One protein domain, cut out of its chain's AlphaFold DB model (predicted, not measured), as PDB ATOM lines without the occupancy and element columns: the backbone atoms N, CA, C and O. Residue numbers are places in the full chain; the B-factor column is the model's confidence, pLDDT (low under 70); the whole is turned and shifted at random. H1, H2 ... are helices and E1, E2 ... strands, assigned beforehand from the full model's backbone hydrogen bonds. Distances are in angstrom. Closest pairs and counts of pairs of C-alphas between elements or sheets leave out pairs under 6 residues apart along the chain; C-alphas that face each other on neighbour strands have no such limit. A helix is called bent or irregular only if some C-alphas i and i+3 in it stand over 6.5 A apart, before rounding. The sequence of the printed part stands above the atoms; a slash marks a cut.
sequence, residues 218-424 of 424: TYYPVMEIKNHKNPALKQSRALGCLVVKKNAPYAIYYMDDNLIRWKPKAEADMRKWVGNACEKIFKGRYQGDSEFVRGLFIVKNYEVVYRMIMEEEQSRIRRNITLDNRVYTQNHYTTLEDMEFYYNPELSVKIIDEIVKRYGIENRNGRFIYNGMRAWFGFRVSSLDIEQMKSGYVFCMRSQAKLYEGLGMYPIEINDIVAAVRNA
ATOM      1  N   THR A 218      -2.233   6.551 -19.812       84.50
ATOM      2  CA  THR A 218      -2.699   7.689 -20.623       84.50
ATOM      3  C   THR A 218      -3.855   7.270 -21.519       84.50
ATOM      4  O   THR A 218      -3.804   6.216 -22.151       84.50
ATOM      5  N   TYR A 219      -4.893   8.104 -21.627       87.62
ATOM      6  CA  TYR A 219      -6.050   7.812 -22.470       87.62
ATOM      7  C   TYR A 219      -6.153   8.751 -23.676       87.62
ATOM      8  O   TYR A 219      -6.193   9.979 -23.568       87.62
ATOM      9  N   TYR A 220      -6.261   8.142 -24.850       82.25
ATOM     10  CA  TYR A 220      -6.424   8.787 -26.140       82.25
ATOM     11  C   TYR A 220      -7.871   8.588 -26.620       82.25
ATOM     12  O   TYR A 220      -8.259   7.467 -26.954       82.25
ATOM     13  N   PRO A 221      -8.713   9.635 -26.651       80.06
ATOM     14  CA  PRO A 221     -10.066   9.537 -27.178       80.06
ATOM     15  C   PRO A 221     -10.045   9.158 -28.659       80.06
ATOM     16  O   PRO A 221      -9.110   9.460 -29.401       80.06
ATOM     17  N   VAL A 222     -11.137   8.549 -29.114       75.00
ATOM     18  CA  VAL A 222     -11.312   8.057 -30.487       75.00
ATOM     19  C   VAL A 222     -10.939   9.073 -31.569       75.00
ATOM     20  O   VAL A 222     -10.477   8.678 -32.639       75.00
ATOM     21  N   MET A 223     -11.110  10.369 -31.312       68.62
ATOM     22  CA  MET A 223     -10.812  11.410 -32.292       68.62
ATOM     23  C   MET A 223      -9.324  11.597 -32.577       68.62
ATOM     24  O   MET A 223      -8.972  11.955 -33.700       68.62
ATOM     25  N   GLU A 224      -8.460  11.309 -31.603       69.56
ATOM     26  CA  GLU A 224      -7.004  11.320 -31.802       69.56
ATOM     27  C   GLU A 224      -6.554  10.131 -32.664       69.56
ATOM     28  O   GLU A 224      -5.526  10.191 -33.331       69.56
ATOM     29  N   ILE A 225      -7.369   9.076 -32.701       71.62
ATOM     30  CA  ILE A 225      -7.059   7.789 -33.325       71.62
ATOM     31  C   ILE A 225      -7.659   7.697 -34.744       71.62
ATOM     32  O   ILE A 225      -6.991   7.312 -35.699       71.62
ATOM     33  N   LYS A 226      -8.934   8.074 -34.928       69.56
ATOM     34  CA  LYS A 226      -9.715   7.877 -36.172       69.56
ATOM     35  C   LYS A 226      -9.634   9.042 -37.170       69.56
ATOM     36  O   LYS A 226     -10.650   9.447 -37.740       69.56
ATOM     37  N   ASN A 227      -8.445   9.600 -37.395       59.22
ATOM     38  CA  ASN A 227      -8.253  10.739 -38.306       59.22
ATOM     39  C   ASN A 227      -8.746  10.450 -39.755       59.22
ATOM     40  O   ASN A 227      -8.846   9.300 -40.187       59.22
ATOM     41  N   HIS A 228      -9.041  11.493 -40.546       51.03
ATOM     42  CA  HIS A 228      -9.733  11.421 -41.851       51.03
ATOM     43  C   HIS A 228      -9.078  10.538 -42.906       51.03
ATOM     44  O   HIS A 228      -9.771  10.102 -43.825       51.03
ATOM     45  N   LYS A 229      -7.776  10.269 -42.774       51.72
ATOM     46  CA  LYS A 229      -6.978   9.571 -43.783       51.72
ATOM     47  C   LYS A 229      -7.208   8.059 -43.830       51.72
ATOM     48  O   LYS A 229      -6.763   7.437 -44.785       51.72
ATOM     49  N   ASN A 230      -7.918   7.467 -42.861       58.12
ATOM     50  CA  ASN A 230      -8.246   6.040 -42.897       58.12
ATOM     51  C   ASN A 230      -9.764   5.782 -42.757       58.12
ATOM     52  O   ASN A 230     -10.286   5.680 -41.641       58.12
ATOM     53  N   PRO A 231     -10.497   5.658 -43.882       60.34
ATOM     54  CA  PRO A 231     -11.927   5.346 -43.889       60.34
ATOM     55  C   PRO A 231     -12.285   4.031 -43.184       60.34
ATOM     56  O   PRO A 231     -13.394   3.921 -42.660       60.34
ATOM     57  N   ALA A 232     -11.366   3.058 -43.128       60.09
ATOM     58  CA  ALA A 232     -11.601   1.781 -42.456       60.09
ATOM     59  C   ALA A 232     -11.748   1.965 -40.937       60.09
ATOM     60  O   ALA A 232     -12.660   1.405 -40.326       60.09
ATOM     61  N   LEU A 233     -10.951   2.863 -40.341       69.00
ATOM     62  CA  LEU A 233     -11.035   3.182 -38.912       69.00
ATOM     63  C   LEU A 233     -12.340   3.893 -38.542       69.00
ATOM     64  O   LEU A 233     -12.844   3.690 -37.437       69.00
ATOM     65  N   LYS A 234     -12.938   4.679 -39.455       69.56
ATOM     66  CA  LYS A 234     -14.214   5.387 -39.208       69.56
ATOM     67  C   LYS A 234     -15.364   4.437 -38.871       69.56
ATOM     68  O   LYS A 234     -16.301   4.839 -38.185       69.56
ATOM     69  N   GLN A 235     -15.307   3.199 -39.363       73.69
ATOM     70  CA  GLN A 235     -16.348   2.196 -39.135       73.69
ATOM     71  C   GLN A 235     -16.187   1.449 -37.808       73.69
ATOM     72  O   GLN A 235     -17.147   0.818 -37.365       73.69
ATOM     73  N   SER A 236     -15.018   1.538 -37.162       79.38
ATOM     74  CA  SER A 236     -14.827   0.967 -35.829       79.38
ATOM     75  C   SER A 236     -15.738   1.671 -34.820       79.38
ATOM     76  O   SER A 236     -16.011   2.874 -34.904       79.38
ATOM     77  N   ARG A 237     -16.173   0.931 -33.807       80.88
ATOM     78  CA  ARG A 237     -16.981   1.406 -32.680       80.88
ATOM     79  C   ARG A 237     -16.146   1.799 -31.457       80.88
ATOM     80  O   ARG A 237     -16.726   2.294 -30.496       80.88
ATOM     81  N   ALA A 238     -14.816   1.656 -31.508       83.69
ATOM     82  CA  ALA A 238     -13.914   2.094 -30.437       83.69
ATOM     83  C   ALA A 238     -14.165   3.557 -30.037       83.69
ATOM     84  O   ALA A 238     -14.339   4.413 -30.911       83.69
ATOM     85  N   LEU A 239     -14.168   3.821 -28.733       85.50
ATOM     86  CA  LEU A 239     -14.312   5.146 -28.123       85.50
ATOM     87  C   LEU A 239     -12.963   5.746 -27.699       85.50
ATOM     88  O   LEU A 239     -12.849   6.948 -27.495       85.50
ATOM     89  N   GLY A 240     -11.899   4.949 -27.658       86.38
ATOM     90  CA  GLY A 240     -10.542   5.453 -27.473       86.38
ATOM     91  C   GLY A 240      -9.527   4.334 -27.314       86.38
ATOM     92  O   GLY A 240      -9.841   3.169 -27.551       86.38
ATOM     93  N   CYS A 241      -8.326   4.701 -26.890       87.75
ATOM     94  CA  CYS A 241      -7.246   3.799 -26.530       87.75
ATOM     95  C   CYS A 241      -6.684   4.205 -25.168       87.75
ATOM     96  O   CYS A 241      -6.380   5.375 -24.950       87.75
ATOM     97  N   LEU A 242      -6.544   3.248 -24.259       88.69
ATOM     98  CA  LEU A 242      -5.820   3.408 -23.005       88.69
ATOM     99  C   LEU A 242      -4.437   2.775 -23.163       88.69
ATOM    100  O   LEU A 242      -4.317   1.571 -23.382       88.69
ATOM    101  N   VAL A 243      -3.398   3.588 -23.031       84.81
ATOM    102  CA  VAL A 243      -2.002   3.162 -23.063       84.81
ATOM    103  C   VAL A 243      -1.499   3.096 -21.632       84.81
ATOM    104  O   VAL A 243      -1.431   4.105 -20.939       84.81
ATOM    105  N   VAL A 244      -1.137   1.900 -21.186       76.94
ATOM    106  CA  VAL A 244      -0.573   1.670 -19.856       76.94
ATOM    107  C   VAL A 244       0.875   1.248 -20.054       76.94
ATOM    108  O   VAL A 244       1.148   0.178 -20.596       76.94
ATOM    109  N   LYS A 245       1.830   2.099 -19.670       68.56
ATOM    110  CA  LYS A 245       3.258   1.780 -19.806       68.56
ATOM    111  C   LYS A 245       3.568   0.518 -18.988       68.56
ATOM    112  O   LYS A 245       3.050   0.337 -17.891       68.56
ATOM    113  N   LYS A 246       4.362  -0.394 -19.563       67.75
ATOM    114  CA  LYS A 246       4.584  -1.759 -19.039       67.75
ATOM    115  C   LYS A 246       3.306  -2.620 -18.925       67.75
ATOM    116  O   LYS A 246       3.282  -3.560 -18.135       67.75
ATOM    117  N   ASN A 247       2.256  -2.363 -19.696       72.06
ATOM    118  CA  ASN A 247       1.142  -3.296 -19.881       72.06
ATOM    119  C   ASN A 247       0.619  -3.198 -21.326       72.06
ATOM    120  O   ASN A 247       1.114  -2.403 -22.113       72.06
ATOM    121  N   ALA A 248      -0.286  -4.078 -21.739       73.56
ATOM    122  CA  ALA A 248      -0.822  -4.050 -23.092       73.56
ATOM    123  C   ALA A 248      -1.719  -2.810 -23.284       73.56
ATOM    124  O   ALA A 248      -2.445  -2.446 -22.355       73.56
ATOM    125  N   PRO A 249      -1.691  -2.139 -24.449       83.44
ATOM    126  CA  PRO A 249      -2.644  -1.076 -24.742       83.44
ATOM    127  C   PRO A 249      -4.047  -1.660 -24.954       83.44
ATOM    128  O   PRO A 249      -4.206  -2.753 -25.505       83.44
ATOM    129  N   TYR A 250      -5.067  -0.903 -24.557       87.12
ATOM    130  CA  TYR A 250      -6.467  -1.306 -24.644       87.12
ATOM    131  C   TYR A 250      -7.240  -0.409 -25.608       87.12
ATOM    132  O   TYR A 250      -7.404   0.783 -25.353       87.12
ATOM    133  N   ALA A 251      -7.798  -0.979 -26.674       88.81
ATOM    134  CA  ALA A 251      -8.863  -0.335 -27.436       88.81
ATOM    135  C   ALA A 251     -10.161  -0.391 -26.616       88.81
ATOM    136  O   ALA A 251     -10.635  -1.476 -26.275       88.81
ATOM    137  N   ILE A 252     -10.726   0.772 -26.278       90.44
ATOM    138  CA  ILE A 252     -11.878   0.877 -25.377       90.44
ATOM    139  C   ILE A 252     -13.186   0.912 -26.156       90.44
ATOM    140  O   ILE A 252     -13.361   1.672 -27.113       90.44
ATOM    141  N   TYR A 253     -14.134   0.129 -25.666       88.19
ATOM    142  CA  TYR A 253     -15.449  -0.099 -26.233       88.19
ATOM    143  C   TYR A 253     -16.519   0.079 -25.162       88.19
ATOM    144  O   TYR A 253     -16.291  -0.261 -24.009       88.19
ATOM    145  N   TYR A 254     -17.698   0.582 -25.529       86.50
ATOM    146  CA  TYR A 254     -18.824   0.715 -24.599       86.50
ATOM    147  C   TYR A 254     -20.051   0.032 -25.190       86.50
ATOM    148  O   TYR A 254     -20.559   0.456 -26.231       86.50
ATOM    149  N   MET A 255     -20.504  -1.031 -24.530       79.00
ATOM    150  CA  MET A 255     -21.647  -1.843 -24.960       79.00
ATOM    151  C   MET A 255     -22.920  -1.527 -24.183       79.00
ATOM    152  O   MET A 255     -24.015  -1.617 -24.744       79.00
ATOM    153  N   ASP A 256     -22.771  -1.086 -22.930       75.00
ATOM    154  CA  ASP A 256     -23.883  -0.948 -21.987       75.00
ATOM    155  C   ASP A 256     -24.600  -2.304 -21.816       75.00
ATOM    156  O   ASP A 256     -23.950  -3.286 -21.460       75.00
ATOM    157  N   ASP A 257     -25.903  -2.364 -22.120       70.56
ATOM    158  CA  ASP A 257     -26.727  -3.582 -22.134       70.56
ATOM    159  C   ASP A 257     -26.877  -4.224 -23.517       70.56
ATOM    160  O   ASP A 257     -27.479  -5.295 -23.632       70.56
ATOM    161  N   ASN A 258     -26.422  -3.571 -24.589       64.19
ATOM    162  CA  ASN A 258     -26.731  -4.017 -25.943       64.19
ATOM    163  C   ASN A 258     -25.615  -4.883 -26.513       64.19
ATOM    164  O   ASN A 258     -24.441  -4.518 -26.499       64.19
ATOM    165  N   LEU A 259     -26.018  -5.983 -27.140       62.31
ATOM    166  CA  LEU A 259     -25.165  -6.746 -28.034       62.31
ATOM    167  C   LEU A 259     -24.998  -5.934 -29.319       62.31
ATOM    168  O   LEU A 259     -25.873  -5.892 -30.186       62.31
ATOM    169  N   ILE A 260     -23.905  -5.180 -29.398       60.75
ATOM    170  CA  ILE A 260     -23.601  -4.362 -30.572       60.75
ATOM    171  C   ILE A 260     -23.165  -5.299 -31.703       60.75
ATOM    172  O   ILE A 260     -22.423  -6.244 -31.472       60.75
ATOM    173  N   ARG A 261     -23.614  -5.046 -32.940       61.16
ATOM    174  CA  ARG A 261     -23.036  -5.692 -34.129       61.16
ATOM    175  C   ARG A 261     -21.808  -4.907 -34.583       61.16
ATOM    176  O   ARG A 261     -21.908  -3.709 -34.870       61.16
ATOM    177  N   TRP A 262     -20.669  -5.582 -34.659       70.31
ATOM    178  CA  TRP A 262     -19.371  -4.994 -34.997       70.31
ATOM    179  C   TRP A 262     -18.969  -5.378 -36.417       70.31
ATOM    180  O   TRP A 262     -19.436  -6.380 -36.950       70.31
ATOM    181  N   LYS A 263     -18.090  -4.590 -37.040       74.19
ATOM    182  CA  LYS A 263     -17.434  -4.988 -38.290       74.19
ATOM    183  C   LYS A 263     -16.044  -5.523 -37.949       74.19
ATOM    184  O   LYS A 263     -15.178  -4.695 -37.670       74.19
ATOM    185  N   PRO A 264     -15.797  -6.846 -38.008       74.81
ATOM    186  CA  PRO A 264     -14.535  -7.423 -37.546       74.81
ATOM    187  C   PRO A 264     -13.308  -6.769 -38.192       74.81
ATOM    188  O   PRO A 264     -12.397  -6.301 -37.517       74.81
ATOM    189  N   LYS A 265     -13.344  -6.587 -39.515       77.81
ATOM    190  CA  LYS A 265     -12.259  -5.920 -40.244       77.81
ATOM    191  C   LYS A 265     -11.938  -4.519 -39.704       77.81
ATOM    192  O   LYS A 265     -10.774  -4.202 -39.512       77.81
ATOM    193  N   ALA A 266     -12.954  -3.712 -39.392       79.06
ATOM    194  CA  ALA A 266     -12.742  -2.357 -38.883       79.06
ATOM    195  C   ALA A 266     -12.116  -2.347 -37.477       79.06
ATOM    196  O   ALA A 266     -11.327  -1.458 -37.164       79.06
ATOM    197  N   GLU A 267     -12.450  -3.326 -36.631       81.50
ATOM    198  CA  GLU A 267     -11.844  -3.455 -35.300       81.50
ATOM    199  C   GLU A 267     -10.428  -4.035 -35.355       81.50
ATOM    200  O   GLU A 267      -9.558  -3.590 -34.607       81.50
ATOM    201  N   ALA A 268     -10.165  -4.967 -36.273       79.00
ATOM    202  CA  ALA A 268      -8.817  -5.471 -36.524       79.00
ATOM    203  C   ALA A 268      -7.900  -4.354 -37.054       79.00
ATOM    204  O   ALA A 268      -6.811  -4.143 -36.521       79.00
ATOM    205  N   ASP A 269      -8.372  -3.571 -38.031       79.62
ATOM    206  CA  ASP A 269      -7.643  -2.417 -38.569       79.62
ATOM    207  C   ASP A 269      -7.358  -1.371 -37.478       79.62
ATOM    208  O   ASP A 269      -6.266  -0.799 -37.434       79.62
ATOM    209  N   MET A 270      -8.311  -1.154 -36.563       81.50
ATOM    210  CA  MET A 270      -8.138  -0.281 -35.399       81.50
ATOM    211  C   MET A 270      -7.010  -0.748 -34.482       81.50
ATOM    212  O   MET A 270      -6.100   0.025 -34.181       81.50
ATOM    213  N   ARG A 271      -7.044  -2.012 -34.056       80.94
ATOM    214  CA  ARG A 271      -6.015  -2.569 -33.168       80.94
ATOM    215  C   ARG A 271      -4.647  -2.585 -33.837       80.94
ATOM    216  O   ARG A 271      -3.677  -2.171 -33.213       80.94
ATOM    217  N   LYS A 272      -4.574  -2.947 -35.122       79.38
ATOM    218  CA  LYS A 272      -3.333  -2.889 -35.907       79.38
ATOM    219  C   LYS A 272      -2.757  -1.476 -35.955       79.38
ATOM    220  O   LYS A 272      -1.557  -1.292 -35.774       79.38
ATOM    221  N   TRP A 273      -3.599  -0.468 -36.172       79.81
ATOM    222  CA  TRP A 273      -3.154   0.923 -36.201       79.81
ATOM    223  C   TRP A 273      -2.596   1.381 -34.846       79.81
ATOM    224  O   TRP A 273      -1.506   1.951 -34.800       79.81
ATOM    225  N   VAL A 274      -3.299   1.080 -33.747       79.62
ATOM    226  CA  VAL A 274      -2.819   1.360 -32.381       79.62
ATOM    227  C   VAL A 274      -1.506   0.627 -32.107       79.62
ATOM    228  O   VAL A 274      -0.578   1.224 -31.565       79.62
ATOM    229  N   GLY A 275      -1.409  -0.639 -32.517       78.12
ATOM    230  CA  GLY A 275      -0.220  -1.466 -32.344       78.12
ATOM    231  C   GLY A 275       0.995  -0.861 -33.038       78.12
ATOM    232  O   GLY A 275       2.017  -0.648 -32.397       78.12
ATOM    233  N   ASN A 276       0.850  -0.467 -34.305       77.19
ATOM    234  CA  ASN A 276       1.912   0.196 -35.066       77.19
ATOM    235  C   ASN A 276       2.358   1.520 -34.423       77.19
ATOM    236  O   ASN A 276       3.543   1.844 -34.422       77.19
ATOM    237  N   ALA A 277       1.424   2.299 -33.871       75.44
ATOM    238  CA  ALA A 277       1.758   3.546 -33.184       75.44
ATOM    239  C   ALA A 277       2.511   3.305 -31.862       75.44
ATOM    240  O   ALA A 277       3.409   4.064 -31.508       75.44
ATOM    241  N   CYS A 278       2.174   2.225 -31.153       74.19
ATOM    242  CA  CYS A 278       2.770   1.879 -29.863       74.19
ATOM    243  C   CYS A 278       3.996   0.954 -29.978       74.19
ATOM    244  O   CYS A 278       4.614   0.638 -28.962       74.19
ATOM    245  N   GLU A 279       4.362   0.517 -31.185       70.94
ATOM    246  CA  GLU A 279       5.379  -0.514 -31.423       70.94
ATOM    247  C   GLU A 279       6.712  -0.183 -30.741       70.94
ATOM    248  O   GLU A 279       7.289  -1.028 -30.062       70.94
ATOM    249  N   LYS A 280       7.171   1.071 -30.838       67.56
ATOM    250  CA  LYS A 280       8.430   1.511 -30.217       67.56
ATOM    251  C   LYS A 280       8.405   1.467 -28.687       67.56
ATOM    252  O   LYS A 280       9.444   1.230 -28.084       67.56
ATOM    253  N   ILE A 281       7.240   1.675 -28.074       68.44
ATOM    254  CA  ILE A 281       7.062   1.698 -26.612       68.44
ATOM    255  C   ILE A 281       7.101   0.277 -26.042       68.44
ATOM    256  O   ILE A 281       7.557   0.063 -24.921       68.44
ATOM    257  N   PHE A 282       6.626  -0.699 -26.817       68.06
ATOM    258  CA  PHE A 282       6.487  -2.086 -26.376       68.06
ATOM    259  C   PHE A 282       7.420  -3.068 -27.091       68.06
ATOM    260  O   PHE A 282       7.287  -4.285 -26.912       68.06
ATOM    261  N   LYS A 283       8.380  -2.553 -27.867       61.78
ATOM    262  CA  LYS A 283       9.395  -3.339 -28.573       61.78
ATOM    263  C   LYS A 283      10.108  -4.260 -27.574       61.78
ATOM    264  O   LYS A 283      10.609  -3.803 -26.552       61.78
ATOM    265  N   GLY A 284      10.099  -5.565 -27.843       66.56
ATOM    266  CA  GLY A 284      10.690  -6.600 -26.983       66.56
ATOM    267  C   GLY A 284       9.717  -7.256 -25.996       66.56
ATOM    268  O   GLY A 284       9.729  -8.474 -25.873       66.56
ATOM    269  N   ARG A 285       8.813  -6.507 -25.344       65.62
ATOM    270  CA  ARG A 285       7.876  -7.095 -24.359       65.62
ATOM    271  C   ARG A 285       6.823  -8.003 -24.996       65.62
ATOM    272  O   ARG A 285       6.464  -9.021 -24.418       65.62
ATOM    273  N   TYR A 286       6.314  -7.601 -26.156       66.81
ATOM    274  CA  TYR A 286       5.295  -8.342 -26.908       66.81
ATOM    275  C   TYR A 286       5.845  -8.878 -28.231       66.81
ATOM    276  O   TYR A 286       5.120  -9.027 -29.210       66.81
ATOM    277  N   GLN A 287       7.154  -9.132 -28.287       65.50
ATOM    278  CA  GLN A 287       7.780  -9.690 -29.477       65.50
ATOM    279  C   GLN A 287       7.165 -11.065 -29.785       65.50
ATOM    280  O   GLN A 287       7.197 -11.962 -28.949       65.50
ATOM    281  N   GLY A 288       6.581 -11.211 -30.977       62.19
ATOM    282  CA  GLY A 288       5.876 -12.428 -31.400       62.19
ATOM    283  C   GLY A 288       4.375 -12.470 -31.080       62.19
ATOM    284  O   GLY A 288       3.692 -13.341 -31.610       62.19
ATOM    285  N   ASP A 289       3.830 -11.529 -30.295       69.25
ATOM    286  CA  ASP A 289       2.377 -11.377 -30.104       69.25
ATOM    287  C   ASP A 289       1.818 -10.456 -31.200       69.25
ATOM    288  O   ASP A 289       1.859  -9.226 -31.099       69.25
ATOM    289  N   SER A 290       1.299 -11.058 -32.275       60.03
ATOM    290  CA  SER A 290       0.705 -10.326 -33.400       60.03
ATOM    291  C   SER A 290      -0.551  -9.526 -33.027       60.03
ATOM    292  O   SER A 290      -1.003  -8.707 -33.827       60.03
ATOM    293  N   GLU A 291      -1.108  -9.732 -31.828       68.44
ATOM    294  CA  GLU A 291      -2.347  -9.114 -31.349       68.44
ATOM    295  C   GLU A 291      -2.161  -8.408 -29.996       68.44
ATOM    296  O   GLU A 291      -3.103  -8.273 -29.220       68.44
ATOM    297  N   PHE A 292      -0.966  -7.875 -29.706       75.12
ATOM    298  CA  PHE A 292      -0.653  -7.289 -28.393       75.12
ATOM    299  C   PHE A 292      -1.613  -6.177 -27.899       75.12
ATOM    300  O   PHE A 292      -1.656  -5.873 -26.708       75.12
ATOM    301  N   VAL A 293      -2.400  -5.566 -28.794       80.06
ATOM    302  CA  VAL A 293      -3.458  -4.606 -28.451       80.06
ATOM    303  C   VAL A 293      -4.740  -5.334 -28.045       80.06
ATOM    304  O   VAL A 293      -5.396  -5.987 -28.858       80.06
ATOM    305  N   ARG A 294      -5.158  -5.142 -26.794       82.44
ATOM    306  CA  ARG A 294      -6.329  -5.807 -26.210       82.44
ATOM    307  C   ARG A 294      -7.608  -5.011 -26.438       82.44
ATOM    308  O   ARG A 294      -7.585  -3.789 -26.572       82.44
ATOM    309  N   GLY A 295      -8.751  -5.689 -26.450       85.12
ATOM    310  CA  GLY A 295     -10.054  -5.020 -26.364       85.12
ATOM    311  C   GLY A 295     -10.471  -4.859 -24.909       85.12
ATOM    312  O   GLY A 295     -10.396  -5.829 -24.167       85.12
ATOM    313  N   LEU A 296     -10.935  -3.679 -24.499       88.50
ATOM    314  CA  LEU A 296     -11.553  -3.463 -23.188       88.50
ATOM    315  C   LEU A 296     -13.000  -3.007 -23.368       88.50
ATOM    316  O   LEU A 296     -13.265  -1.900 -23.840       88.50
ATOM    317  N   PHE A 297     -13.934  -3.879 -23.008       89.19
ATOM    318  CA  PHE A 297     -15.364  -3.689 -23.187       89.19
ATOM    319  C   PHE A 297     -16.019  -3.260 -21.882       89.19
ATOM    320  O   PHE A 297     -16.071  -4.014 -20.914       89.19
ATOM    321  N   ILE A 298     -16.560  -2.047 -21.894       91.88
ATOM    322  CA  ILE A 298     -17.336  -1.489 -20.799       91.88
ATOM    323  C   ILE A 298     -18.776  -1.983 -20.930       91.88
ATOM    324  O   ILE A 298     -19.498  -1.626 -21.873       91.88
ATOM    325  N   VAL A 299     -19.169  -2.826 -19.986       90.31
ATOM    326  CA  VAL A 299     -20.513  -3.386 -19.838       90.31
ATOM    327  C   VAL A 299     -21.238  -2.693 -18.692       90.31
ATOM    328  O   VAL A 299     -20.612  -2.149 -17.782       90.31
ATOM    329  N   LYS A 300     -22.571  -2.711 -18.718       88.25
ATOM    330  CA  LYS A 300     -23.353  -2.164 -17.602       88.25
ATOM    331  C   LYS A 300     -23.175  -2.983 -16.322       88.25
ATOM    332  O   LYS A 300     -23.109  -2.427 -15.233       88.25
ATOM    333  N   ASN A 301     -23.135  -4.303 -16.463       91.56
ATOM    334  CA  ASN A 301     -22.884  -5.261 -15.395       91.56
ATOM    335  C   ASN A 301     -22.290  -6.546 -15.990       91.56
ATOM    336  O   ASN A 301     -22.307  -6.747 -17.207       91.56
ATOM    337  N   TYR A 302     -21.783  -7.430 -15.135       91.75
ATOM    338  CA  TYR A 302     -21.157  -8.677 -15.575       91.75
ATOM    339  C   TYR A 302     -22.159  -9.757 -16.024       91.75
ATOM    340  O   TYR A 302     -21.765 -10.679 -16.734       91.75
ATOM    341  N   GLU A 303     -23.459  -9.618 -15.729       88.50
ATOM    342  CA  GLU A 303     -24.503 -10.505 -16.280       88.50
ATOM    343  C   GLU A 303     -24.602 -10.363 -17.813       88.50
ATOM    344  O   GLU A 303     -24.880 -11.338 -18.511       88.50
ATOM    345  N   VAL A 304     -24.298  -9.177 -18.361       86.06
ATOM    346  CA  VAL A 304     -24.188  -8.970 -19.817       86.06
ATOM    347  C   VAL A 304     -23.110  -9.868 -20.424       86.06
ATOM    348  O   VAL A 304     -23.334 -10.415 -21.501       86.06
ATOM    349  N   VAL A 305     -21.974 -10.046 -19.740       86.06
ATOM    350  CA  VAL A 305     -20.873 -10.910 -20.199       86.06
ATOM    351  C   VAL A 305     -21.322 -12.367 -20.215       86.06
ATOM    352  O   VAL A 305     -21.136 -13.047 -21.218       86.06
ATOM    353  N   TYR A 306     -21.993 -12.823 -19.154       84.88
ATOM    354  CA  TYR A 306     -22.535 -14.181 -19.101       84.88
ATOM    355  C   TYR A 306     -23.527 -14.439 -20.240       84.88
ATOM    356  O   TYR A 306     -23.393 -15.405 -20.987       84.88
ATOM    357  N   ARG A 307     -24.479 -13.521 -20.446       81.81
ATOM    358  CA  ARG A 307     -25.438 -13.617 -21.551       81.81
ATOM    359  C   ARG A 307     -24.741 -13.654 -22.914       81.81
ATOM    360  O   ARG A 307     -25.173 -14.407 -23.779       81.81
ATOM    361  N   MET A 308     -23.681 -12.863 -23.112       78.62
ATOM    362  CA  MET A 308     -22.892 -12.893 -24.351       78.62
ATOM    363  C   MET A 308     -22.306 -14.282 -24.616       78.62
ATOM    364  O   MET A 308     -22.431 -14.764 -25.737       78.62
ATOM    365  N   ILE A 309     -21.723 -14.913 -23.594       77.50
ATOM    366  CA  ILE A 309     -21.148 -16.265 -23.681       77.50
ATOM    367  C   ILE A 309     -22.237 -17.275 -24.048       77.50
ATOM    368  O   ILE A 309     -22.122 -17.972 -25.053       77.50
ATOM    369  N   MET A 310     -23.349 -17.275 -23.308       77.44
ATOM    370  CA  MET A 310     -24.446 -18.220 -23.534       77.44
ATOM    371  C   MET A 310     -25.087 -18.071 -24.923       77.44
ATOM    372  O   MET A 310     -25.387 -19.066 -25.583       77.44
ATOM    373  N   GLU A 311     -25.316 -16.841 -25.393       74.75
ATOM    374  CA  GLU A 311     -25.905 -16.602 -26.719       74.75
ATOM    375  C   GLU A 311     -24.967 -16.997 -27.872       74.75
ATOM    376  O   GLU A 311     -25.435 -17.369 -28.959       74.75
ATOM    377  N   GLU A 312     -23.654 -16.927 -27.648       69.19
ATOM    378  CA  GLU A 312     -22.632 -17.359 -28.599       69.19
ATOM    379  C   GLU A 312     -22.556 -18.891 -28.689       69.19
ATOM    380  O   GLU A 312     -22.677 -19.438 -29.792       69.19
ATOM    381  N   GLU A 313     -22.491 -19.585 -27.547       69.38
ATOM    382  CA  GLU A 313     -22.506 -21.056 -27.467       69.38
ATOM    383  C   GLU A 313     -23.770 -21.655 -28.109       69.38
ATOM    384  O   GLU A 313     -23.706 -22.610 -28.890       69.38
ATOM    385  N   GLN A 314     -24.930 -21.032 -27.878       68.31
ATOM    386  CA  GLN A 314     -26.223 -21.462 -28.428       68.31
ATOM    387  C   GLN A 314     -26.391 -21.183 -29.935       68.31
ATOM    388  O   GLN A 314     -27.469 -21.385 -30.497       68.31
ATOM    389  N   SER A 315     -25.339 -20.741 -30.631       58.00
ATOM    390  CA  SER A 315     -25.279 -20.581 -32.094       58.00
ATOM    391  C   SER A 315     -26.257 -19.569 -32.713       58.00
ATOM    392  O   SER A 315     -26.327 -19.458 -33.939       58.00
ATOM    393  N   ARG A 316     -26.956 -18.749 -31.916       50.62
ATOM    394  CA  ARG A 316     -27.859 -17.703 -32.437       50.62
ATOM    395  C   ARG A 316     -27.110 -16.485 -32.995       50.62
ATOM    396  O   ARG A 316     -27.690 -15.735 -33.780       50.62
ATOM    397  N   ILE A 317     -25.834 -16.282 -32.636       51.78
ATOM    398  CA  ILE A 317     -25.064 -15.077 -33.007       51.78
ATOM    399  C   ILE A 317     -23.590 -15.396 -33.352       51.78
ATOM    400  O   ILE A 317     -22.686 -14.642 -33.016       51.78
ATOM    401  N   ARG A 318     -23.312 -16.458 -34.123       46.62
ATOM    402  CA  ARG A 318     -21.935 -16.825 -34.564       46.62
ATOM    403  C   ARG A 318     -21.164 -15.765 -35.384       46.62
ATOM    404  O   ARG A 318     -20.064 -16.026 -35.856       46.62
ATOM    405  N   ARG A 319     -21.717 -14.573 -35.632       47.59
ATOM    406  CA  ARG A 319     -21.115 -13.581 -36.547       47.59
ATOM    407  C   ARG A 319     -20.899 -12.185 -35.977       47.59
ATOM    408  O   ARG A 319     -20.335 -11.366 -36.691       47.59
ATOM    409  N   ASN A 320     -21.343 -11.874 -34.756       47.78
ATOM    410  CA  ASN A 320     -21.381 -10.470 -34.318       47.78
ATOM    411  C   ASN A 320     -21.035 -10.201 -32.849       47.78
ATOM    412  O   ASN A 320     -20.954  -9.029 -32.492       47.78
ATOM    413  N   ILE A 321     -20.842 -11.224 -32.019       51.97
ATOM    414  CA  ILE A 321     -20.432 -11.078 -30.619       51.97
ATOM    415  C   ILE A 321     -19.130 -11.861 -30.485       51.97
ATOM    416  O   ILE A 321     -18.959 -12.892 -31.123       51.97
ATOM    417  N   THR A 322     -18.143 -11.239 -29.863       52.31
ATOM    418  CA  THR A 322     -16.721 -11.524 -30.041       52.31
ATOM    419  C   THR A 322     -16.136 -12.212 -28.811       52.31
ATOM    420  O   THR A 322     -15.254 -11.624 -28.178       52.31
ATOM    421  N   LEU A 323     -16.623 -13.395 -28.427       47.81
ATOM    422  CA  LEU A 323     -15.865 -14.240 -27.497       47.81
ATOM    423  C   LEU A 323     -15.041 -15.293 -28.249       47.81
ATOM    424  O   LEU A 323     -13.855 -15.380 -27.978       47.81
ATOM    425  N   ASP A 324     -15.585 -15.963 -29.272       40.81
ATOM    426  CA  ASP A 324     -14.991 -17.180 -29.867       40.81
ATOM    427  C   ASP A 324     -14.596 -17.041 -31.355       40.81
ATOM    428  O   ASP A 324     -13.965 -17.909 -31.967       40.81
ATOM    429  N   ASN A 325     -14.878 -15.897 -31.993       44.22
ATOM    430  CA  ASN A 325     -14.182 -15.589 -33.243       44.22
ATOM    431  C   ASN A 325     -12.710 -15.325 -32.903       44.22
ATOM    432  O   ASN A 325     -12.371 -14.214 -32.495       44.22
ATOM    433  N   ARG A 326     -11.864 -16.345 -33.122       41.47
ATOM    434  CA  ARG A 326     -10.387 -16.443 -32.986       41.47
ATOM    435  C   ARG A 326      -9.539 -15.251 -33.480       41.47
ATOM    436  O   ARG A 326      -8.321 -15.318 -33.460       41.47
ATOM    437  N   VAL A 327     -10.173 -14.179 -33.939       47.03
ATOM    438  CA  VAL A 327      -9.610 -12.874 -34.301       47.03
ATOM    439  C   VAL A 327      -9.393 -11.979 -33.058       47.03
ATOM    440  O   VAL A 327      -8.800 -10.914 -33.177       47.03
ATOM    441  N   TYR A 328      -9.914 -12.345 -31.871       53.31
ATOM    442  CA  TYR A 328      -9.879 -11.479 -30.675       53.31
ATOM    443  C   TYR A 328      -9.677 -12.223 -29.348       53.31
ATOM    444  O   TYR A 328     -10.340 -11.903 -28.362       53.31
ATOM    445  N   THR A 329      -8.747 -13.174 -29.300       55.53
ATOM    446  CA  THR A 329      -8.483 -14.051 -28.132       55.53
ATOM    447  C   THR A 329      -8.130 -13.322 -26.822       55.53
ATOM    448  O   THR A 329      -7.953 -13.947 -25.782       55.53
ATOM    449  N   GLN A 330      -8.029 -11.990 -26.824       70.12
ATOM    450  CA  GLN A 330      -7.577 -11.200 -25.685       70.12
ATOM    451  C   GLN A 330      -8.492  -9.986 -25.432       70.12
ATOM    452  O   GLN A 330      -8.069  -8.821 -25.402       70.12
ATOM    453  N   ASN A 331      -9.788 -10.262 -25.299       80.88
ATOM    454  CA  ASN A 331     -10.780  -9.282 -24.879       80.88
ATOM    455  C   ASN A 331     -10.914  -9.281 -23.356       80.88
ATOM    456  O   ASN A 331     -10.834 -10.314 -22.698       80.88
ATOM    457  N   HIS A 332     -11.154  -8.103 -22.802       85.56
ATOM    458  CA  HIS A 332     -11.425  -7.888 -21.392       85.56
ATOM    459  C   HIS A 332     -12.769  -7.204 -21.209       85.56
ATOM    460  O   HIS A 332     -13.179  -6.396 -22.044       85.56
ATOM    461  N   TYR A 333     -13.420  -7.488 -20.088       88.19
ATOM    462  CA  TYR A 333     -14.736  -6.955 -19.760       88.19
ATOM    463  C   TYR A 333     -14.689  -6.271 -18.406       88.19
ATOM    464  O   TYR A 333     -14.152  -6.811 -17.442       88.19
ATOM    465  N   THR A 334     -15.256  -5.077 -18.324       91.81
ATOM    466  CA  THR A 334     -15.278  -4.322 -17.076       91.81
ATOM    467  C   THR A 334     -16.515  -3.447 -16.974       91.81
ATOM    468  O   THR A 334     -17.140  -3.121 -17.983       91.81
ATOM    469  N   THR A 335     -16.875  -3.057 -15.759       93.56
ATOM    470  CA  THR A 335     -17.796  -1.939 -15.540       93.56
ATOM    471  C   THR A 335     -17.005  -0.628 -15.515       93.56
ATOM    472  O   THR A 335     -15.775  -0.633 -15.471       93.56
ATOM    473  N   LEU A 336     -17.687   0.523 -15.541       91.38
ATOM    474  CA  LEU A 336     -16.994   1.798 -15.305       91.38
ATOM    475  C   LEU A 336     -16.339   1.837 -13.915       91.38
ATOM    476  O   LEU A 336     -15.231   2.339 -13.795       91.38
ATOM    477  N   GLU A 337     -16.997   1.271 -12.899       89.56
ATOM    478  CA  GLU A 337     -16.534   1.287 -11.502       89.56
ATOM    479  C   GLU A 337     -15.274   0.431 -11.285       89.56
ATOM    480  O   GLU A 337     -14.428   0.764 -10.457       89.56
ATOM    481  N   ASP A 338     -15.129  -0.647 -12.058       91.38
ATOM    482  CA  ASP A 338     -14.010  -1.592 -11.965       91.38
ATOM    483  C   ASP A 338     -12.886  -1.285 -12.978       91.38
ATOM    484  O   ASP A 338     -11.915  -2.035 -13.114       91.38
ATOM    485  N   MET A 339     -12.981  -0.174 -13.721       90.12
ATOM    486  CA  MET A 339     -11.993   0.188 -14.744       90.12
ATOM    487  C   MET A 339     -10.598   0.464 -14.148       90.12
ATOM    488  O   MET A 339      -9.589   0.286 -14.838       90.12
ATOM    489  N   GLU A 340     -10.529   0.815 -12.858       87.81
ATOM    490  CA  GLU A 340      -9.281   1.044 -12.120       87.81
ATOM    491  C   GLU A 340      -8.302  -0.125 -12.192       87.81
ATOM    492  O   GLU A 340      -7.100   0.096 -12.344       87.81
ATOM    493  N   PHE A 341      -8.788  -1.367 -12.195       84.38
ATOM    494  CA  PHE A 341      -7.915  -2.539 -12.276       84.38
ATOM    495  C   PHE A 341      -7.105  -2.605 -13.584       84.38
ATOM    496  O   PHE A 341      -6.090  -3.297 -13.657       84.38
ATOM    497  N   TYR A 342      -7.522  -1.878 -14.623       86.06
ATOM    498  CA  TYR A 342      -6.862  -1.877 -15.927       86.06
ATOM    499  C   TYR A 342      -5.849  -0.745 -16.078       86.06
ATOM    500  O   TYR A 342      -4.786  -0.965 -16.660       86.06
ATOM    501  N   TYR A 343      -6.142   0.445 -15.546       82.06
ATOM    502  CA  TYR A 343      -5.217   1.582 -15.606       82.06
ATOM    503  C   TYR A 343      -4.263   1.664 -14.404       82.06
ATOM    504  O   TYR A 343      -3.268   2.383 -14.482       82.06
ATOM    505  N   ASN A 344      -4.522   0.914 -13.325       79.62
ATOM    506  CA  ASN A 344      -3.675   0.824 -12.135       79.62
ATOM    507  C   ASN A 344      -3.175  -0.625 -11.918       79.62
ATOM    508  O   ASN A 344      -3.709  -1.371 -11.088       79.62
ATOM    509  N   PRO A 345      -2.159  -1.072 -12.683       74.31
ATOM    510  CA  PRO A 345      -1.633  -2.430 -12.561       74.31
ATOM    511  C   PRO A 345      -0.985  -2.698 -11.195       74.31
ATOM    512  O   PRO A 345      -1.035  -3.830 -10.725       74.31
ATOM    513  N   GLU A 346      -0.428  -1.680 -10.532       77.12
ATOM    514  CA  GLU A 346       0.166  -1.815  -9.196       77.12
ATOM    515  C   GLU A 346      -0.882  -2.187  -8.144       77.12
ATOM    516  O   GLU A 346      -0.643  -3.077  -7.329       77.12
ATOM    517  N   LEU A 347      -2.069  -1.571  -8.198       80.38
ATOM    518  CA  LEU A 347      -3.196  -1.957  -7.347       80.38
ATOM    519  C   LEU A 347      -3.570  -3.429  -7.558       80.38
ATOM    520  O   LEU A 347      -3.761  -4.159  -6.590       80.38
ATOM    521  N   SER A 348      -3.631  -3.876  -8.817       78.88
ATOM    522  CA  SER A 348      -3.944  -5.273  -9.141       78.88
ATOM    523  C   SER A 348      -2.925  -6.250  -8.548       78.88
ATOM    524  O   SER A 348      -3.318  -7.289  -8.029       78.88
ATOM    525  N   VAL A 349      -1.629  -5.918  -8.608       77.62
ATOM    526  CA  VAL A 349      -0.558  -6.741  -8.023       77.62
ATOM    527  C   VAL A 349      -0.690  -6.797  -6.503       77.62
ATOM    528  O   VAL A 349      -0.756  -7.888  -5.953       77.62
ATOM    529  N   LYS A 350      -0.856  -5.649  -5.833       80.88
ATOM    530  CA  LYS A 350      -1.047  -5.599  -4.373       80.88
ATOM    531  C   LYS A 350      -2.254  -6.415  -3.904       80.88
ATOM    532  O   LYS A 350      -2.187  -7.081  -2.876       80.88
ATOM    533  N   ILE A 351      -3.359  -6.370  -4.652       81.44
ATOM    534  CA  ILE A 351      -4.549  -7.183  -4.371       81.44
ATOM    535  C   ILE A 351      -4.225  -8.675  -4.499       81.44
ATOM    536  O   ILE A 351      -4.595  -9.444  -3.617       81.44
ATOM    537  N   ILE A 352      -3.533  -9.088  -5.568       79.94
ATOM    538  CA  ILE A 352      -3.122 -10.488  -5.767       79.94
ATOM    539  C   ILE A 352      -2.228 -10.954  -4.621       79.94
ATOM    540  O   ILE A 352      -2.498 -12.007  -4.050       79.94
ATOM    541  N   ASP A 353      -1.217 -10.169  -4.256       81.81
ATOM    542  CA  ASP A 353      -0.282 -10.509  -3.182       81.81
ATOM    543  C   ASP A 353      -1.012 -10.690  -1.844       81.81
ATOM    544  O   ASP A 353      -0.780 -11.662  -1.122       81.81
ATOM    545  N   GLU A 354      -1.960  -9.802  -1.537       89.19
ATOM    546  CA  GLU A 354      -2.761  -9.889  -0.317       89.19
ATOM    547  C   GLU A 354      -3.724 -11.088  -0.335       89.19
ATOM    548  O   GLU A 354      -3.908 -11.744   0.690       89.19
ATOM    549  N   ILE A 355      -4.303 -11.432  -1.492       84.25
ATOM    550  CA  ILE A 355      -5.106 -12.654  -1.648       84.25
ATOM    551  C   ILE A 355      -4.233 -13.894  -1.416       84.25
ATOM    552  O   ILE A 355      -4.602 -14.759  -0.621       84.25
ATOM    553  N   VAL A 356      -3.072 -13.975  -2.071       83.00
ATOM    554  CA  VAL A 356      -2.137 -15.105  -1.939       83.00
ATOM    555  C   VAL A 356      -1.739 -15.296  -0.479       83.00
ATOM    556  O   VAL A 356      -1.803 -16.415   0.029       83.00
ATOM    557  N   LYS A 357      -1.412 -14.199   0.212       89.25
ATOM    558  CA  LYS A 357      -1.057 -14.199   1.631       89.25
ATOM    559  C   LYS A 357      -2.212 -14.649   2.530       89.25
ATOM    560  O   LYS A 357      -2.006 -15.509   3.379       89.25
ATOM    561  N   ARG A 358      -3.414 -14.080   2.373       94.25
ATOM    562  CA  ARG A 358      -4.565 -14.374   3.253       94.25
ATOM    563  C   ARG A 358      -5.105 -15.788   3.089       94.25
ATOM    564  O   ARG A 358      -5.540 -16.379   4.070       94.25
ATOM    565  N   TYR A 359      -5.097 -16.306   1.865       92.00
ATOM    566  CA  TYR A 359      -5.683 -17.607   1.544       92.00
ATOM    567  C   TYR A 359      -4.648 -18.731   1.437       92.00
ATOM    568  O   TYR A 359      -5.028 -19.865   1.159       92.00
ATOM    569  N   GLY A 360      -3.358 -18.446   1.651       90.88
ATOM    570  CA  GLY A 360      -2.296 -19.451   1.570       90.88
ATOM    571  C   GLY A 360      -2.222 -20.113   0.193       90.88
ATOM    572  O   GLY A 360      -2.120 -21.333   0.098       90.88
ATOM    573  N   ILE A 361      -2.342 -19.323  -0.879       84.56
ATOM    574  CA  ILE A 361      -2.382 -19.849  -2.249       84.56
ATOM    575  C   ILE A 361      -0.995 -20.345  -2.656       84.56
ATOM    576  O   ILE A 361      -0.018 -19.598  -2.632       84.56
ATOM    577  N   GLU A 362      -0.920 -21.591  -3.112       87.81
ATOM    578  CA  GLU A 362       0.320 -22.185  -3.605       87.81
ATOM    579  C   GLU A 362       0.556 -21.837  -5.078       87.81
ATOM    580  O   GLU A 362      -0.378 -21.829  -5.881       87.81
ATOM    581  N   ASN A 363       1.815 -21.629  -5.473       76.38
ATOM    582  CA  ASN A 363       2.206 -21.523  -6.878       76.38
ATOM    583  C   ASN A 363       2.918 -22.807  -7.321       76.38
ATOM    584  O   ASN A 363       4.033 -23.091  -6.887       76.38
ATOM    585  N   ARG A 364       2.278 -23.579  -8.203       78.94
ATOM    586  CA  ARG A 364       2.837 -24.798  -8.802       78.94
ATOM    587  C   ARG A 364       3.076 -24.566 -10.292       78.94
ATOM    588  O   ARG A 364       2.129 -24.568 -11.077       78.94
ATOM    589  N   ASN A 365       4.335 -24.366 -10.687       74.56
ATOM    590  CA  ASN A 365       4.747 -24.145 -12.082       74.56
ATOM    591  C   ASN A 365       3.957 -23.021 -12.788       74.56
ATOM    592  O   ASN A 365       3.497 -23.184 -13.918       74.56
ATOM    593  N   GLY A 366       3.746 -21.893 -12.103       65.75
ATOM    594  CA  GLY A 366       3.008 -20.743 -12.639       65.75
ATOM    595  C   GLY A 366       1.485 -20.859 -12.533       65.75
ATOM    596  O   GLY A 366       0.773 -20.009 -13.068       65.75
ATOM    597  N   ARG A 367       0.961 -21.891 -11.859       71.94
ATOM    598  CA  ARG A 367      -0.472 -22.051 -11.578       71.94
ATOM    599  C   ARG A 367      -0.744 -21.848 -10.097       71.94
ATOM    600  O   ARG A 367      -0.140 -22.511  -9.259       71.94
ATOM    601  N   PHE A 368      -1.697 -20.975  -9.799       77.44
ATOM    602  CA  PHE A 368      -2.181 -20.746  -8.445       77.44
ATOM    603  C   PHE A 368      -3.152 -21.858  -8.039       77.44
ATOM    604  O   PHE A 368      -4.060 -22.192  -8.804       77.44
ATOM    605  N   ILE A 369      -2.947 -22.441  -6.859       86.31
ATOM    606  CA  ILE A 369      -3.733 -23.551  -6.316       86.31
ATOM    607  C   ILE A 369      -4.247 -23.169  -4.927       86.31
ATOM    608  O   ILE A 369      -3.481 -22.728  -4.074       86.31
ATOM    609  N   TYR A 370      -5.545 -23.365  -4.700       91.38
ATOM    610  CA  TYR A 370      -6.213 -23.161  -3.416       91.38
ATOM    611  C   TYR A 370      -7.114 -24.363  -3.126       91.38
ATOM    612  O   TYR A 370      -7.883 -24.781  -3.994       91.38
ATOM    613  N   ASN A 371      -6.984 -24.954  -1.934       91.56
ATOM    614  CA  ASN A 371      -7.718 -26.157  -1.516       91.56
ATOM    615  C   ASN A 371      -7.701 -27.287  -2.568       91.56
ATOM    616  O   ASN A 371      -8.729 -27.882  -2.885       91.56
ATOM    617  N   GLY A 372      -6.532 -27.548  -3.162       89.06
ATOM    618  CA  GLY A 372      -6.341 -28.611  -4.159       89.06
ATOM    619  C   GLY A 372      -6.906 -28.321  -5.557       89.06
ATOM    620  O   GLY A 372      -6.741 -29.145  -6.454       89.06
ATOM    621  N   MET A 373      -7.525 -27.157  -5.778       90.25
ATOM    622  CA  MET A 373      -8.097 -26.750  -7.064       90.25
ATOM    623  C   MET A 373      -7.399 -25.511  -7.629       90.25
ATOM    624  O   MET A 373      -6.739 -24.764  -6.912       90.25
ATOM    625  N   ARG A 374      -7.559 -25.267  -8.936       85.50
ATOM    626  CA  ARG A 374      -7.020 -24.061  -9.580       85.50
ATOM    627  C   ARG A 374      -7.672 -22.808  -8.988       85.50
ATOM    628  O   ARG A 374      -8.893 -22.742  -8.871       85.50
ATOM    629  N   ALA A 375      -6.847 -21.829  -8.646       83.69
ATOM    630  CA  ALA A 375      -7.248 -20.505  -8.199       83.69
ATOM    631  C   ALA A 375      -7.050 -19.491  -9.329       83.69
ATOM    632  O   ALA A 375      -6.016 -19.477 -10.003       83.69
ATOM    633  N   TRP A 376      -8.045 -18.635  -9.523       84.44
ATOM    634  CA  TRP A 376      -8.069 -17.610 -10.556       84.44
ATOM    635  C   TRP A 376      -8.298 -16.232  -9.948       84.44
ATOM    636  O   TRP A 376      -9.046 -16.086  -8.984       84.44
ATOM    637  N   PHE A 377      -7.713 -15.204 -10.557       84.31
ATOM    638  CA  PHE A 377      -7.906 -13.808 -10.164       84.31
ATOM    639  C   PHE A 377      -8.878 -13.131 -11.134       84.31
ATOM    640  O   PHE A 377      -8.475 -12.506 -12.113       84.31
ATOM    641  N   GLY A 378     -10.175 -13.293 -10.871       80.00
ATOM    642  CA  GLY A 378     -11.265 -12.885 -11.762       80.00
ATOM    643  C   GLY A 378     -11.608 -11.395 -11.750       80.00
ATOM    644  O   GLY A 378     -12.413 -10.943 -12.558       80.00
ATOM    645  N   PHE A 379     -10.989 -10.587 -10.886       80.88
ATOM    646  CA  PHE A 379     -11.285  -9.150 -10.824       80.88
ATOM    647  C   PHE A 379     -10.905  -8.372 -12.101       80.88
ATOM    648  O   PHE A 379     -11.418  -7.275 -12.316       80.88
ATOM    649  N   ARG A 380     -10.088  -8.962 -12.989       83.19
ATOM    650  CA  ARG A 380      -9.902  -8.526 -14.383       83.19
ATOM    651  C   ARG A 380     -10.449  -9.580 -15.339       83.19
ATOM    652  O   ARG A 380      -9.705 -10.426 -15.826       83.19
ATOM    653  N   VAL A 381     -11.739  -9.501 -15.644       84.94
ATOM    654  CA  VAL A 381     -12.408 -10.463 -16.527       84.94
ATOM    655  C   VAL A 381     -11.760 -10.442 -17.916       84.94
ATOM    656  O   VAL A 381     -11.649  -9.379 -18.539       84.94
ATOM    657  N   SER A 382     -11.322 -11.607 -18.398       81.88
ATOM    658  CA  SER A 382     -10.732 -11.797 -19.726       81.88
ATOM    659  C   SER A 382     -11.368 -12.991 -20.440       81.88
ATOM    660  O   SER A 382     -11.727 -13.978 -19.798       81.88
ATOM    661  N   SER A 383     -11.517 -12.904 -21.765       77.44
ATOM    662  CA  SER A 383     -12.018 -14.007 -22.595       77.44
ATOM    663  C   SER A 383     -11.112 -15.233 -22.497       77.44
ATOM    664  O   SER A 383     -11.600 -16.345 -22.342       77.44
ATOM    665  N   LEU A 384      -9.793 -15.013 -22.490       74.75
ATOM    666  CA  LEU A 384      -8.795 -16.076 -22.397       74.75
ATOM    667  C   LEU A 384      -8.917 -16.879 -21.097       74.75
ATOM    668  O   LEU A 384      -8.814 -18.104 -21.122       74.75
ATOM    669  N   ASP A 385      -9.113 -16.205 -19.961       75.44
ATOM    670  CA  ASP A 385      -9.277 -16.907 -18.688       75.44
ATOM    671  C   ASP A 385     -10.599 -17.674 -18.673       75.44
ATOM    672  O   ASP A 385     -10.610 -18.836 -18.279       75.44
ATOM    673  N   ILE A 386     -11.686 -17.065 -19.160       80.12
ATOM    674  CA  ILE A 386     -13.006 -17.705 -19.257       80.12
ATOM    675  C   ILE A 386     -12.936 -18.993 -20.092       80.12
ATOM    676  O   ILE A 386     -13.421 -20.023 -19.640       80.12
ATOM    677  N   GLU A 387     -12.280 -18.976 -21.256       76.94
ATOM    678  CA  GLU A 387     -12.103 -20.168 -22.104       76.94
ATOM    679  C   GLU A 387     -11.326 -21.298 -21.406       76.94
ATOM    680  O   GLU A 387     -11.529 -22.483 -21.680       76.94
ATOM    681  N   GLN A 388     -10.402 -20.950 -20.508       74.69
ATOM    682  CA  GLN A 388      -9.577 -21.922 -19.787       74.69
ATOM    683  C   GLN A 388     -10.193 -22.387 -18.460       74.69
ATOM    684  O   GLN A 388      -9.721 -23.374 -17.876       74.69
ATOM    685  N   MET A 389     -11.193 -21.671 -17.949       80.31
ATOM    686  CA  MET A 389     -11.895 -22.009 -16.719       80.31
ATOM    687  C   MET A 389     -12.766 -23.245 -16.951       80.31
ATOM    688  O   MET A 389     -13.743 -23.216 -17.685       80.31
ATOM    689  N   LYS A 390     -12.383 -24.357 -16.316       82.06
ATOM    690  CA  LYS A 390     -13.168 -25.605 -16.303       82.06
ATOM    691  C   LYS A 390     -13.796 -25.874 -14.939       82.06
ATOM    692  O   LYS A 390     -14.914 -26.356 -14.848       82.06
ATOM    693  N   SER A 391     -13.025 -25.620 -13.889       86.31
ATOM    694  CA  SER A 391     -13.426 -25.688 -12.488       86.31
ATOM    695  C   SER A 391     -12.357 -24.992 -11.644       86.31
ATOM    696  O   SER A 391     -11.202 -24.848 -12.070       86.31
ATOM    697  N   GLY A 392     -12.729 -24.541 -10.449       91.44
ATOM    698  CA  GLY A 392     -11.804 -23.906  -9.514       91.44
ATOM    699  C   GLY A 392     -12.407 -22.727  -8.768       91.44
ATOM    700  O   GLY A 392     -13.573 -22.379  -8.955       91.44
ATOM    701  N   TYR A 393     -11.580 -22.109  -7.933       92.81
ATOM    702  CA  TYR A 393     -11.938 -20.916  -7.176       92.81
ATOM    703  C   TYR A 393     -11.602 -19.659  -7.970       92.81
ATOM    704  O   TYR A 393     -10.549 -19.592  -8.610       92.81
ATOM    705  N   VAL A 394     -12.469 -18.652  -7.909       91.69
ATOM    706  CA  VAL A 394     -12.251 -17.366  -8.581       91.69
ATOM    707  C   VAL A 394     -12.369 -16.229  -7.577       91.69
ATOM    708  O   VAL A 394     -13.455 -15.891  -7.117       91.69
ATOM    709  N   PHE A 395     -11.242 -15.595  -7.276       90.12
ATOM    710  CA  PHE A 395     -11.185 -14.398  -6.449       90.12
ATOM    711  C   PHE A 395     -11.660 -13.196  -7.265       90.12
ATOM    712  O   PHE A 395     -10.995 -12.783  -8.220       90.12
ATOM    713  N   CYS A 396     -12.830 -12.660  -6.927       92.44
ATOM    714  CA  CYS A 396     -13.531 -11.675  -7.745       92.44
ATOM    715  C   CYS A 396     -14.280 -10.639  -6.902       92.44
ATOM    716  O   CYS A 396     -14.508 -10.810  -5.703       92.44
ATOM    717  N   MET A 397     -14.652  -9.525  -7.529       95.19
ATOM    718  CA  MET A 397     -15.541  -8.551  -6.898       95.19
ATOM    719  C   MET A 397     -16.937  -9.162  -6.744       95.19
ATOM    720  O   MET A 397     -17.384  -9.915  -7.605       95.19
ATOM    721  N   ARG A 398     -17.690  -8.769  -5.713       95.69
ATOM    722  CA  ARG A 398     -19.099  -9.167  -5.532       95.69
ATOM    723  C   ARG A 398     -19.947  -8.941  -6.787       95.69
ATOM    724  O   ARG A 398     -20.802  -9.757  -7.116       95.69
ATOM    725  N   SER A 399     -19.694  -7.854  -7.519       93.69
ATOM    726  CA  SER A 399     -20.367  -7.532  -8.786       93.69
ATOM    727  C   SER A 399     -20.163  -8.592  -9.881       93.69
ATOM    728  O   SER A 399     -20.945  -8.638 -10.831       93.69
ATOM    729  N   GLN A 400     -19.138  -9.438  -9.754       94.69
ATOM    730  CA  GLN A 400     -18.725 -10.465 -10.710       94.69
ATOM    731  C   GLN A 400     -19.104 -11.887 -10.267       94.69
ATOM    732  O   GLN A 400     -19.047 -12.794 -11.091       94.69
ATOM    733  N   ALA A 401     -19.505 -12.104  -9.009       95.31
ATOM    734  CA  ALA A 401     -19.728 -13.444  -8.455       95.31
ATOM    735  C   ALA A 401     -20.701 -14.280  -9.306       95.31
ATOM    736  O   ALA A 401     -20.350 -15.370  -9.752       95.31
ATOM    737  N   LYS A 402     -21.860 -13.708  -9.661       94.56
ATOM    738  CA  LYS A 402     -22.867 -14.374 -10.506       94.56
ATOM    739  C   LYS A 402     -22.354 -14.796 -11.884       94.56
ATOM    740  O   LYS A 402     -22.813 -15.801 -12.417       94.56
ATOM    741  N   LEU A 403     -21.445 -14.019 -12.486       93.38
ATOM    742  CA  LEU A 403     -20.832 -14.390 -13.766       93.38
ATOM    743  C   LEU A 403     -20.058 -15.698 -13.593       93.38
ATOM    744  O   LEU A 403     -20.236 -16.619 -14.381       93.38
ATOM    745  N   TYR A 404     -19.227 -15.782 -12.557       94.56
ATOM    746  CA  TYR A 404     -18.385 -16.949 -12.318       94.56
ATOM    747  C   TYR A 404     -19.176 -18.171 -11.833       94.56
ATOM    748  O   TYR A 404     -18.881 -19.277 -12.278       94.56
ATOM    749  N   GLU A 405     -20.226 -17.986 -11.030       94.62
ATOM    750  CA  GLU A 405     -21.175 -19.060 -10.682       94.62
ATOM    751  C   GLU A 405     -21.849 -19.635 -11.929       94.62
ATOM    752  O   GLU A 405     -21.897 -20.851 -12.105       94.62
ATOM    753  N   GLY A 406     -22.317 -18.764 -12.831       90.44
ATOM    754  CA  GLY A 406     -22.923 -19.173 -14.098       90.44
ATOM    755  C   GLY A 406     -21.968 -19.956 -15.006       90.44
ATOM    756  O   GLY A 406     -22.425 -20.760 -15.814       90.44
ATOM    757  N   LEU A 407     -20.656 -19.752 -14.847       88.81
ATOM    758  CA  LEU A 407     -19.588 -20.483 -15.539       88.81
ATOM    759  C   LEU A 407     -19.129 -21.749 -14.786       88.81
ATOM    760  O   LEU A 407     -18.141 -22.365 -15.178       88.81
ATOM    761  N   GLY A 408     -19.812 -22.146 -13.705       91.69
ATOM    762  CA  GLY A 408     -19.487 -23.354 -12.934       91.69
ATOM    763  C   GLY A 408     -18.269 -23.217 -12.012       91.69
ATOM    764  O   GLY A 408     -17.673 -24.221 -11.620       91.69
ATOM    765  N   MET A 409     -17.881 -21.988 -11.672       94.88
ATOM    766  CA  MET A 409     -16.755 -21.691 -10.786       94.88
ATOM    767  C   MET A 409     -17.224 -21.369  -9.362       94.88
ATOM    768  O   MET A 409     -18.374 -20.995  -9.144       94.88
ATOM    769  N   TYR A 410     -16.313 -21.454  -8.389       96.44
ATOM    770  CA  TYR A 410     -16.574 -21.102  -6.989       96.44
ATOM    771  C   TYR A 410     -16.058 -19.682  -6.697       96.44
ATOM    772  O   TYR A 410     -14.849 -19.513  -6.486       96.44
ATOM    773  N   PRO A 411     -16.904 -18.635  -6.727       96.94
ATOM    774  CA  PRO A 411     -16.442 -17.278  -6.471       96.94
ATOM    775  C   PRO A 411     -16.051 -17.087  -5.001       96.94
ATOM    776  O   PRO A 411     -16.715 -17.571  -4.087       96.94
ATOM    777  N   ILE A 412     -14.989 -16.321  -4.778       97.25
ATOM    778  CA  ILE A 412     -14.595 -15.810  -3.467       97.25
ATOM    779  C   ILE A 412     -14.571 -14.288  -3.572       97.25
ATOM    780  O   ILE A 412     -13.779 -13.724  -4.333       97.25
ATOM    781  N   GLU A 413     -15.457 -13.623  -2.832       97.38
ATOM    782  CA  GLU A 413     -15.557 -12.164  -2.839       97.38
ATOM    783  C   GLU A 413     -14.324 -11.523  -2.183       97.38
ATOM    784  O   GLU A 413     -13.944 -11.876  -1.067       97.38
ATOM    785  N   ILE A 414     -13.716 -10.540  -2.854       95.31
ATOM    786  CA  ILE A 414     -12.504  -9.851  -2.367       95.31
ATOM    787  C   ILE A 414     -12.714  -8.373  -2.027       95.31
ATOM    788  O   ILE A 414     -11.742  -7.645  -1.838       95.31
ATOM    789  N   ASN A 415     -13.961  -7.898  -1.943       96.00
ATOM    790  CA  ASN A 415     -14.269  -6.480  -1.717       96.00
ATOM    791  C   ASN A 415     -13.544  -5.892  -0.496       96.00
ATOM    792  O   ASN A 415     -13.000  -4.792  -0.589       96.00
ATOM    793  N   ASP A 416     -13.478  -6.639   0.607       95.19
ATOM    794  CA  ASP A 416     -12.813  -6.194   1.837       95.19
ATOM    795  C   ASP A 416     -11.288  -6.117   1.679       95.19
ATOM    796  O   ASP A 416     -10.642  -5.241   2.252       95.19
ATOM    797  N   ILE A 417     -10.701  -6.991   0.854       93.81
ATOM    798  CA  ILE A 417      -9.272  -6.948   0.512       93.81
ATOM    799  C   ILE A 417      -8.986  -5.710  -0.329       93.81
ATOM    800  O   ILE A 417      -8.071  -4.955  -0.017       93.81
ATOM    801  N   VAL A 418      -9.799  -5.459  -1.358       92.38
ATOM    802  CA  VAL A 418      -9.651  -4.277  -2.216       92.38
ATOM    803  C   VAL A 418      -9.804  -2.992  -1.403       92.38
ATOM    804  O   VAL A 418      -9.018  -2.063  -1.576       92.38
ATOM    805  N   ALA A 419     -10.778  -2.936  -0.490       93.06
ATOM    806  CA  ALA A 419     -10.959  -1.798   0.405       93.06
ATOM    807  C   ALA A 419      -9.753  -1.602   1.338       93.06
ATOM    808  O   ALA A 419      -9.278  -0.477   1.481       93.06
ATOM    809  N   ALA A 420      -9.223  -2.679   1.925       91.94
ATOM    810  CA  ALA A 420      -8.036  -2.613   2.776       91.94
ATOM    811  C   ALA A 420      -6.803  -2.117   2.003       91.94
ATOM    812  O   ALA A 420      -6.128  -1.205   2.467       91.94
ATOM    813  N   VAL A 421      -6.552  -2.651   0.803       88.75
ATOM    814  CA  VAL A 421      -5.409  -2.262  -0.041       88.75
ATOM    815  C   VAL A 421      -5.522  -0.817  -0.536       88.75
ATOM    816  O   VAL A 421      -4.508  -0.148  -0.680       88.75
ATOM    817  N   ARG A 422      -6.736  -0.310  -0.789       85.50
ATOM    818  CA  ARG A 422      -6.954   1.098  -1.172       85.50
ATOM    819  C   ARG A 422      -6.717   2.084  -0.021       85.50
ATOM    820  O   ARG A 422      -6.429   3.247  -0.291       85.50
ATOM    821  N   ASN A 423      -6.889   1.640   1.224       82.94
ATOM    822  CA  ASN A 423      -6.768   2.473   2.425       82.94
ATOM    823  C   ASN A 423      -5.391   2.377   3.106       82.94
ATOM    824  O   ASN A 423      -5.148   3.121   4.057       82.94
ATOM    825  N   ALA A 424      -4.536   1.458   2.653       73.75
ATOM    826  CA  ALA A 424      -3.155   1.277   3.094       73.75
ATOM    827  C   ALA A 424      -2.195   2.081   2.209       73.75
ATOM    828  O   ALA A 424      -1.241   2.661   2.771       73.75
TER     829      ALA A 424
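Overview. This is residues 218 to 424 of the 424 residues of an uncharacterized protein of Anaerostipes hadrus (UniProt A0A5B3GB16). Two lobes stand side by side, each built round a strongly twisted five-stranded sheet. The first lobe holds E1 to E5 with the long helix H3 over one face; the second holds E6 to E10 between H6 on one face and H8 on the other, with H9 packed on H6. The lobes join where H4 packs on H8 and where residues 381 to 382 pair with E5. The printed part has 207 residues, with nine named helices and ten named strands in the order E1 H1 H2 E2 E3 H3 E4 H4 E5 H5 H6 E6 E7 E8 H7 E9 H8 E10 H9; both sheets are mixed, in the orders E1 E2 E3 E4 E5 and E6 E7 E8 E9 E10, and the class is mixed, helices and strands. It is compact, with a radius of gyration of the C-alphas of 17.5 A and spans of 54 by 40 by 32 A.

Along the chain. E1, residues 218 to 221, begins at C-alpha 218 (-2.699, 7.689, -20.623). H1 is residues 222 to 225, H2 231 to 234, E2 240 to 243 and E3 250 to 256, 17.6 A long. H3, residues 264 to 282, is 24.4 A long, starts at C-alpha 264 (-14.535, -7.423, -37.546) and has a kink of 40 degrees near residue 276. E4 is residues 294 to 299, 15.7 A; H4 303 to 313, 15.5 A; E5 331 to 334; H5 340 to 343; H6 345 to 359, 21.1 A. E6 is residues 362 to 364, E7 367 to 370, E8 373 to 377, H7 383 to 388, E9 393 to 396, H8 398 to 406, 13.7 A, and E10 410 to 413. H9, residues 415 to 423, ends at C-alpha 423 (-6.768, 2.473, 2.425). H3 and H8 are irregular: C-alphas 277 and 280 are 7.6 A apart, and C-alphas 399 and 402 are 7.5 A apart.

Arrangement. E1 and E2 are antiparallel, with N 220 and O 241 at 2.8 A; E2 and E3 form a hairpin, with N 250 and O 242 at 2.8 A. E3 and E4 are parallel, with N 253 and O 296 at 2.9 A, as are E4 and E5, with N 332 and O 295 at 2.8 A. H3 is on this sheet at a height of 9.1 A, over E3 and only just over E2, with 3 C-alphas falling on E2; sheet and helix make two layers. Strand-helix-strand units, two parallel neighbour strands with a helix between, are E3, H3, E4 and, with right-handed crossovers, E4, H4, E5; E8, H7, E9; and E9, H8, E10. H1, H4 and H7 only graze the first sheet. H5 is on the opposite face from H3, over none of the strands. H2 touches H3 with residues 266 to 270 of H3 alone, the closest C-alphas being Ala 232 and Ala 266, 5.6 A. H4 and H8 touch at a shallow tilt of 21 degrees, the same way, with the C-alphas of Tyr 306 and Leu 403 closest at 5.6 A. E6, E7 and E8 are a meander, each strand the antiparallel neighbour of the one before, with N 364 and O 367 at 2.8 A and N 375 and O 368 at 2.8 A. E8 and E9 are parallel, with N 376 and O 393 at 2.8 A, as are E9 and E10, with N 412 and O 394 at 2.8 A. The second sheet lies in three layers, helices on both faces: H6 at a height of 9.6 A over E7 and E8, H8 at 7.7 A over E10. H6 and H9 touch at a steep tilt of 56 degrees, opposite ways; C-alphas 351 and 418 are closest, 6.3 A. Every O i to N i+4 pair is within hydrogen-bond range in H4, H6, H7 and H9, against 13 of 15 in H3 and 3 of 5 in H8; H1, H2 and H5 are too short for one.

Size, cuts and confidence. The C-alphas farthest apart, those of Lys 229 and Asn 371, are 55.3 A apart. The printed part has no cut and ends at residue 424, the chain's last. The links H3 to E4 and H4 to E5 are long. Mean pLDDT of the printed part is 78.7; 48 residues are under 70, among them 226 to 234, 280 to 291 and 312 to 329.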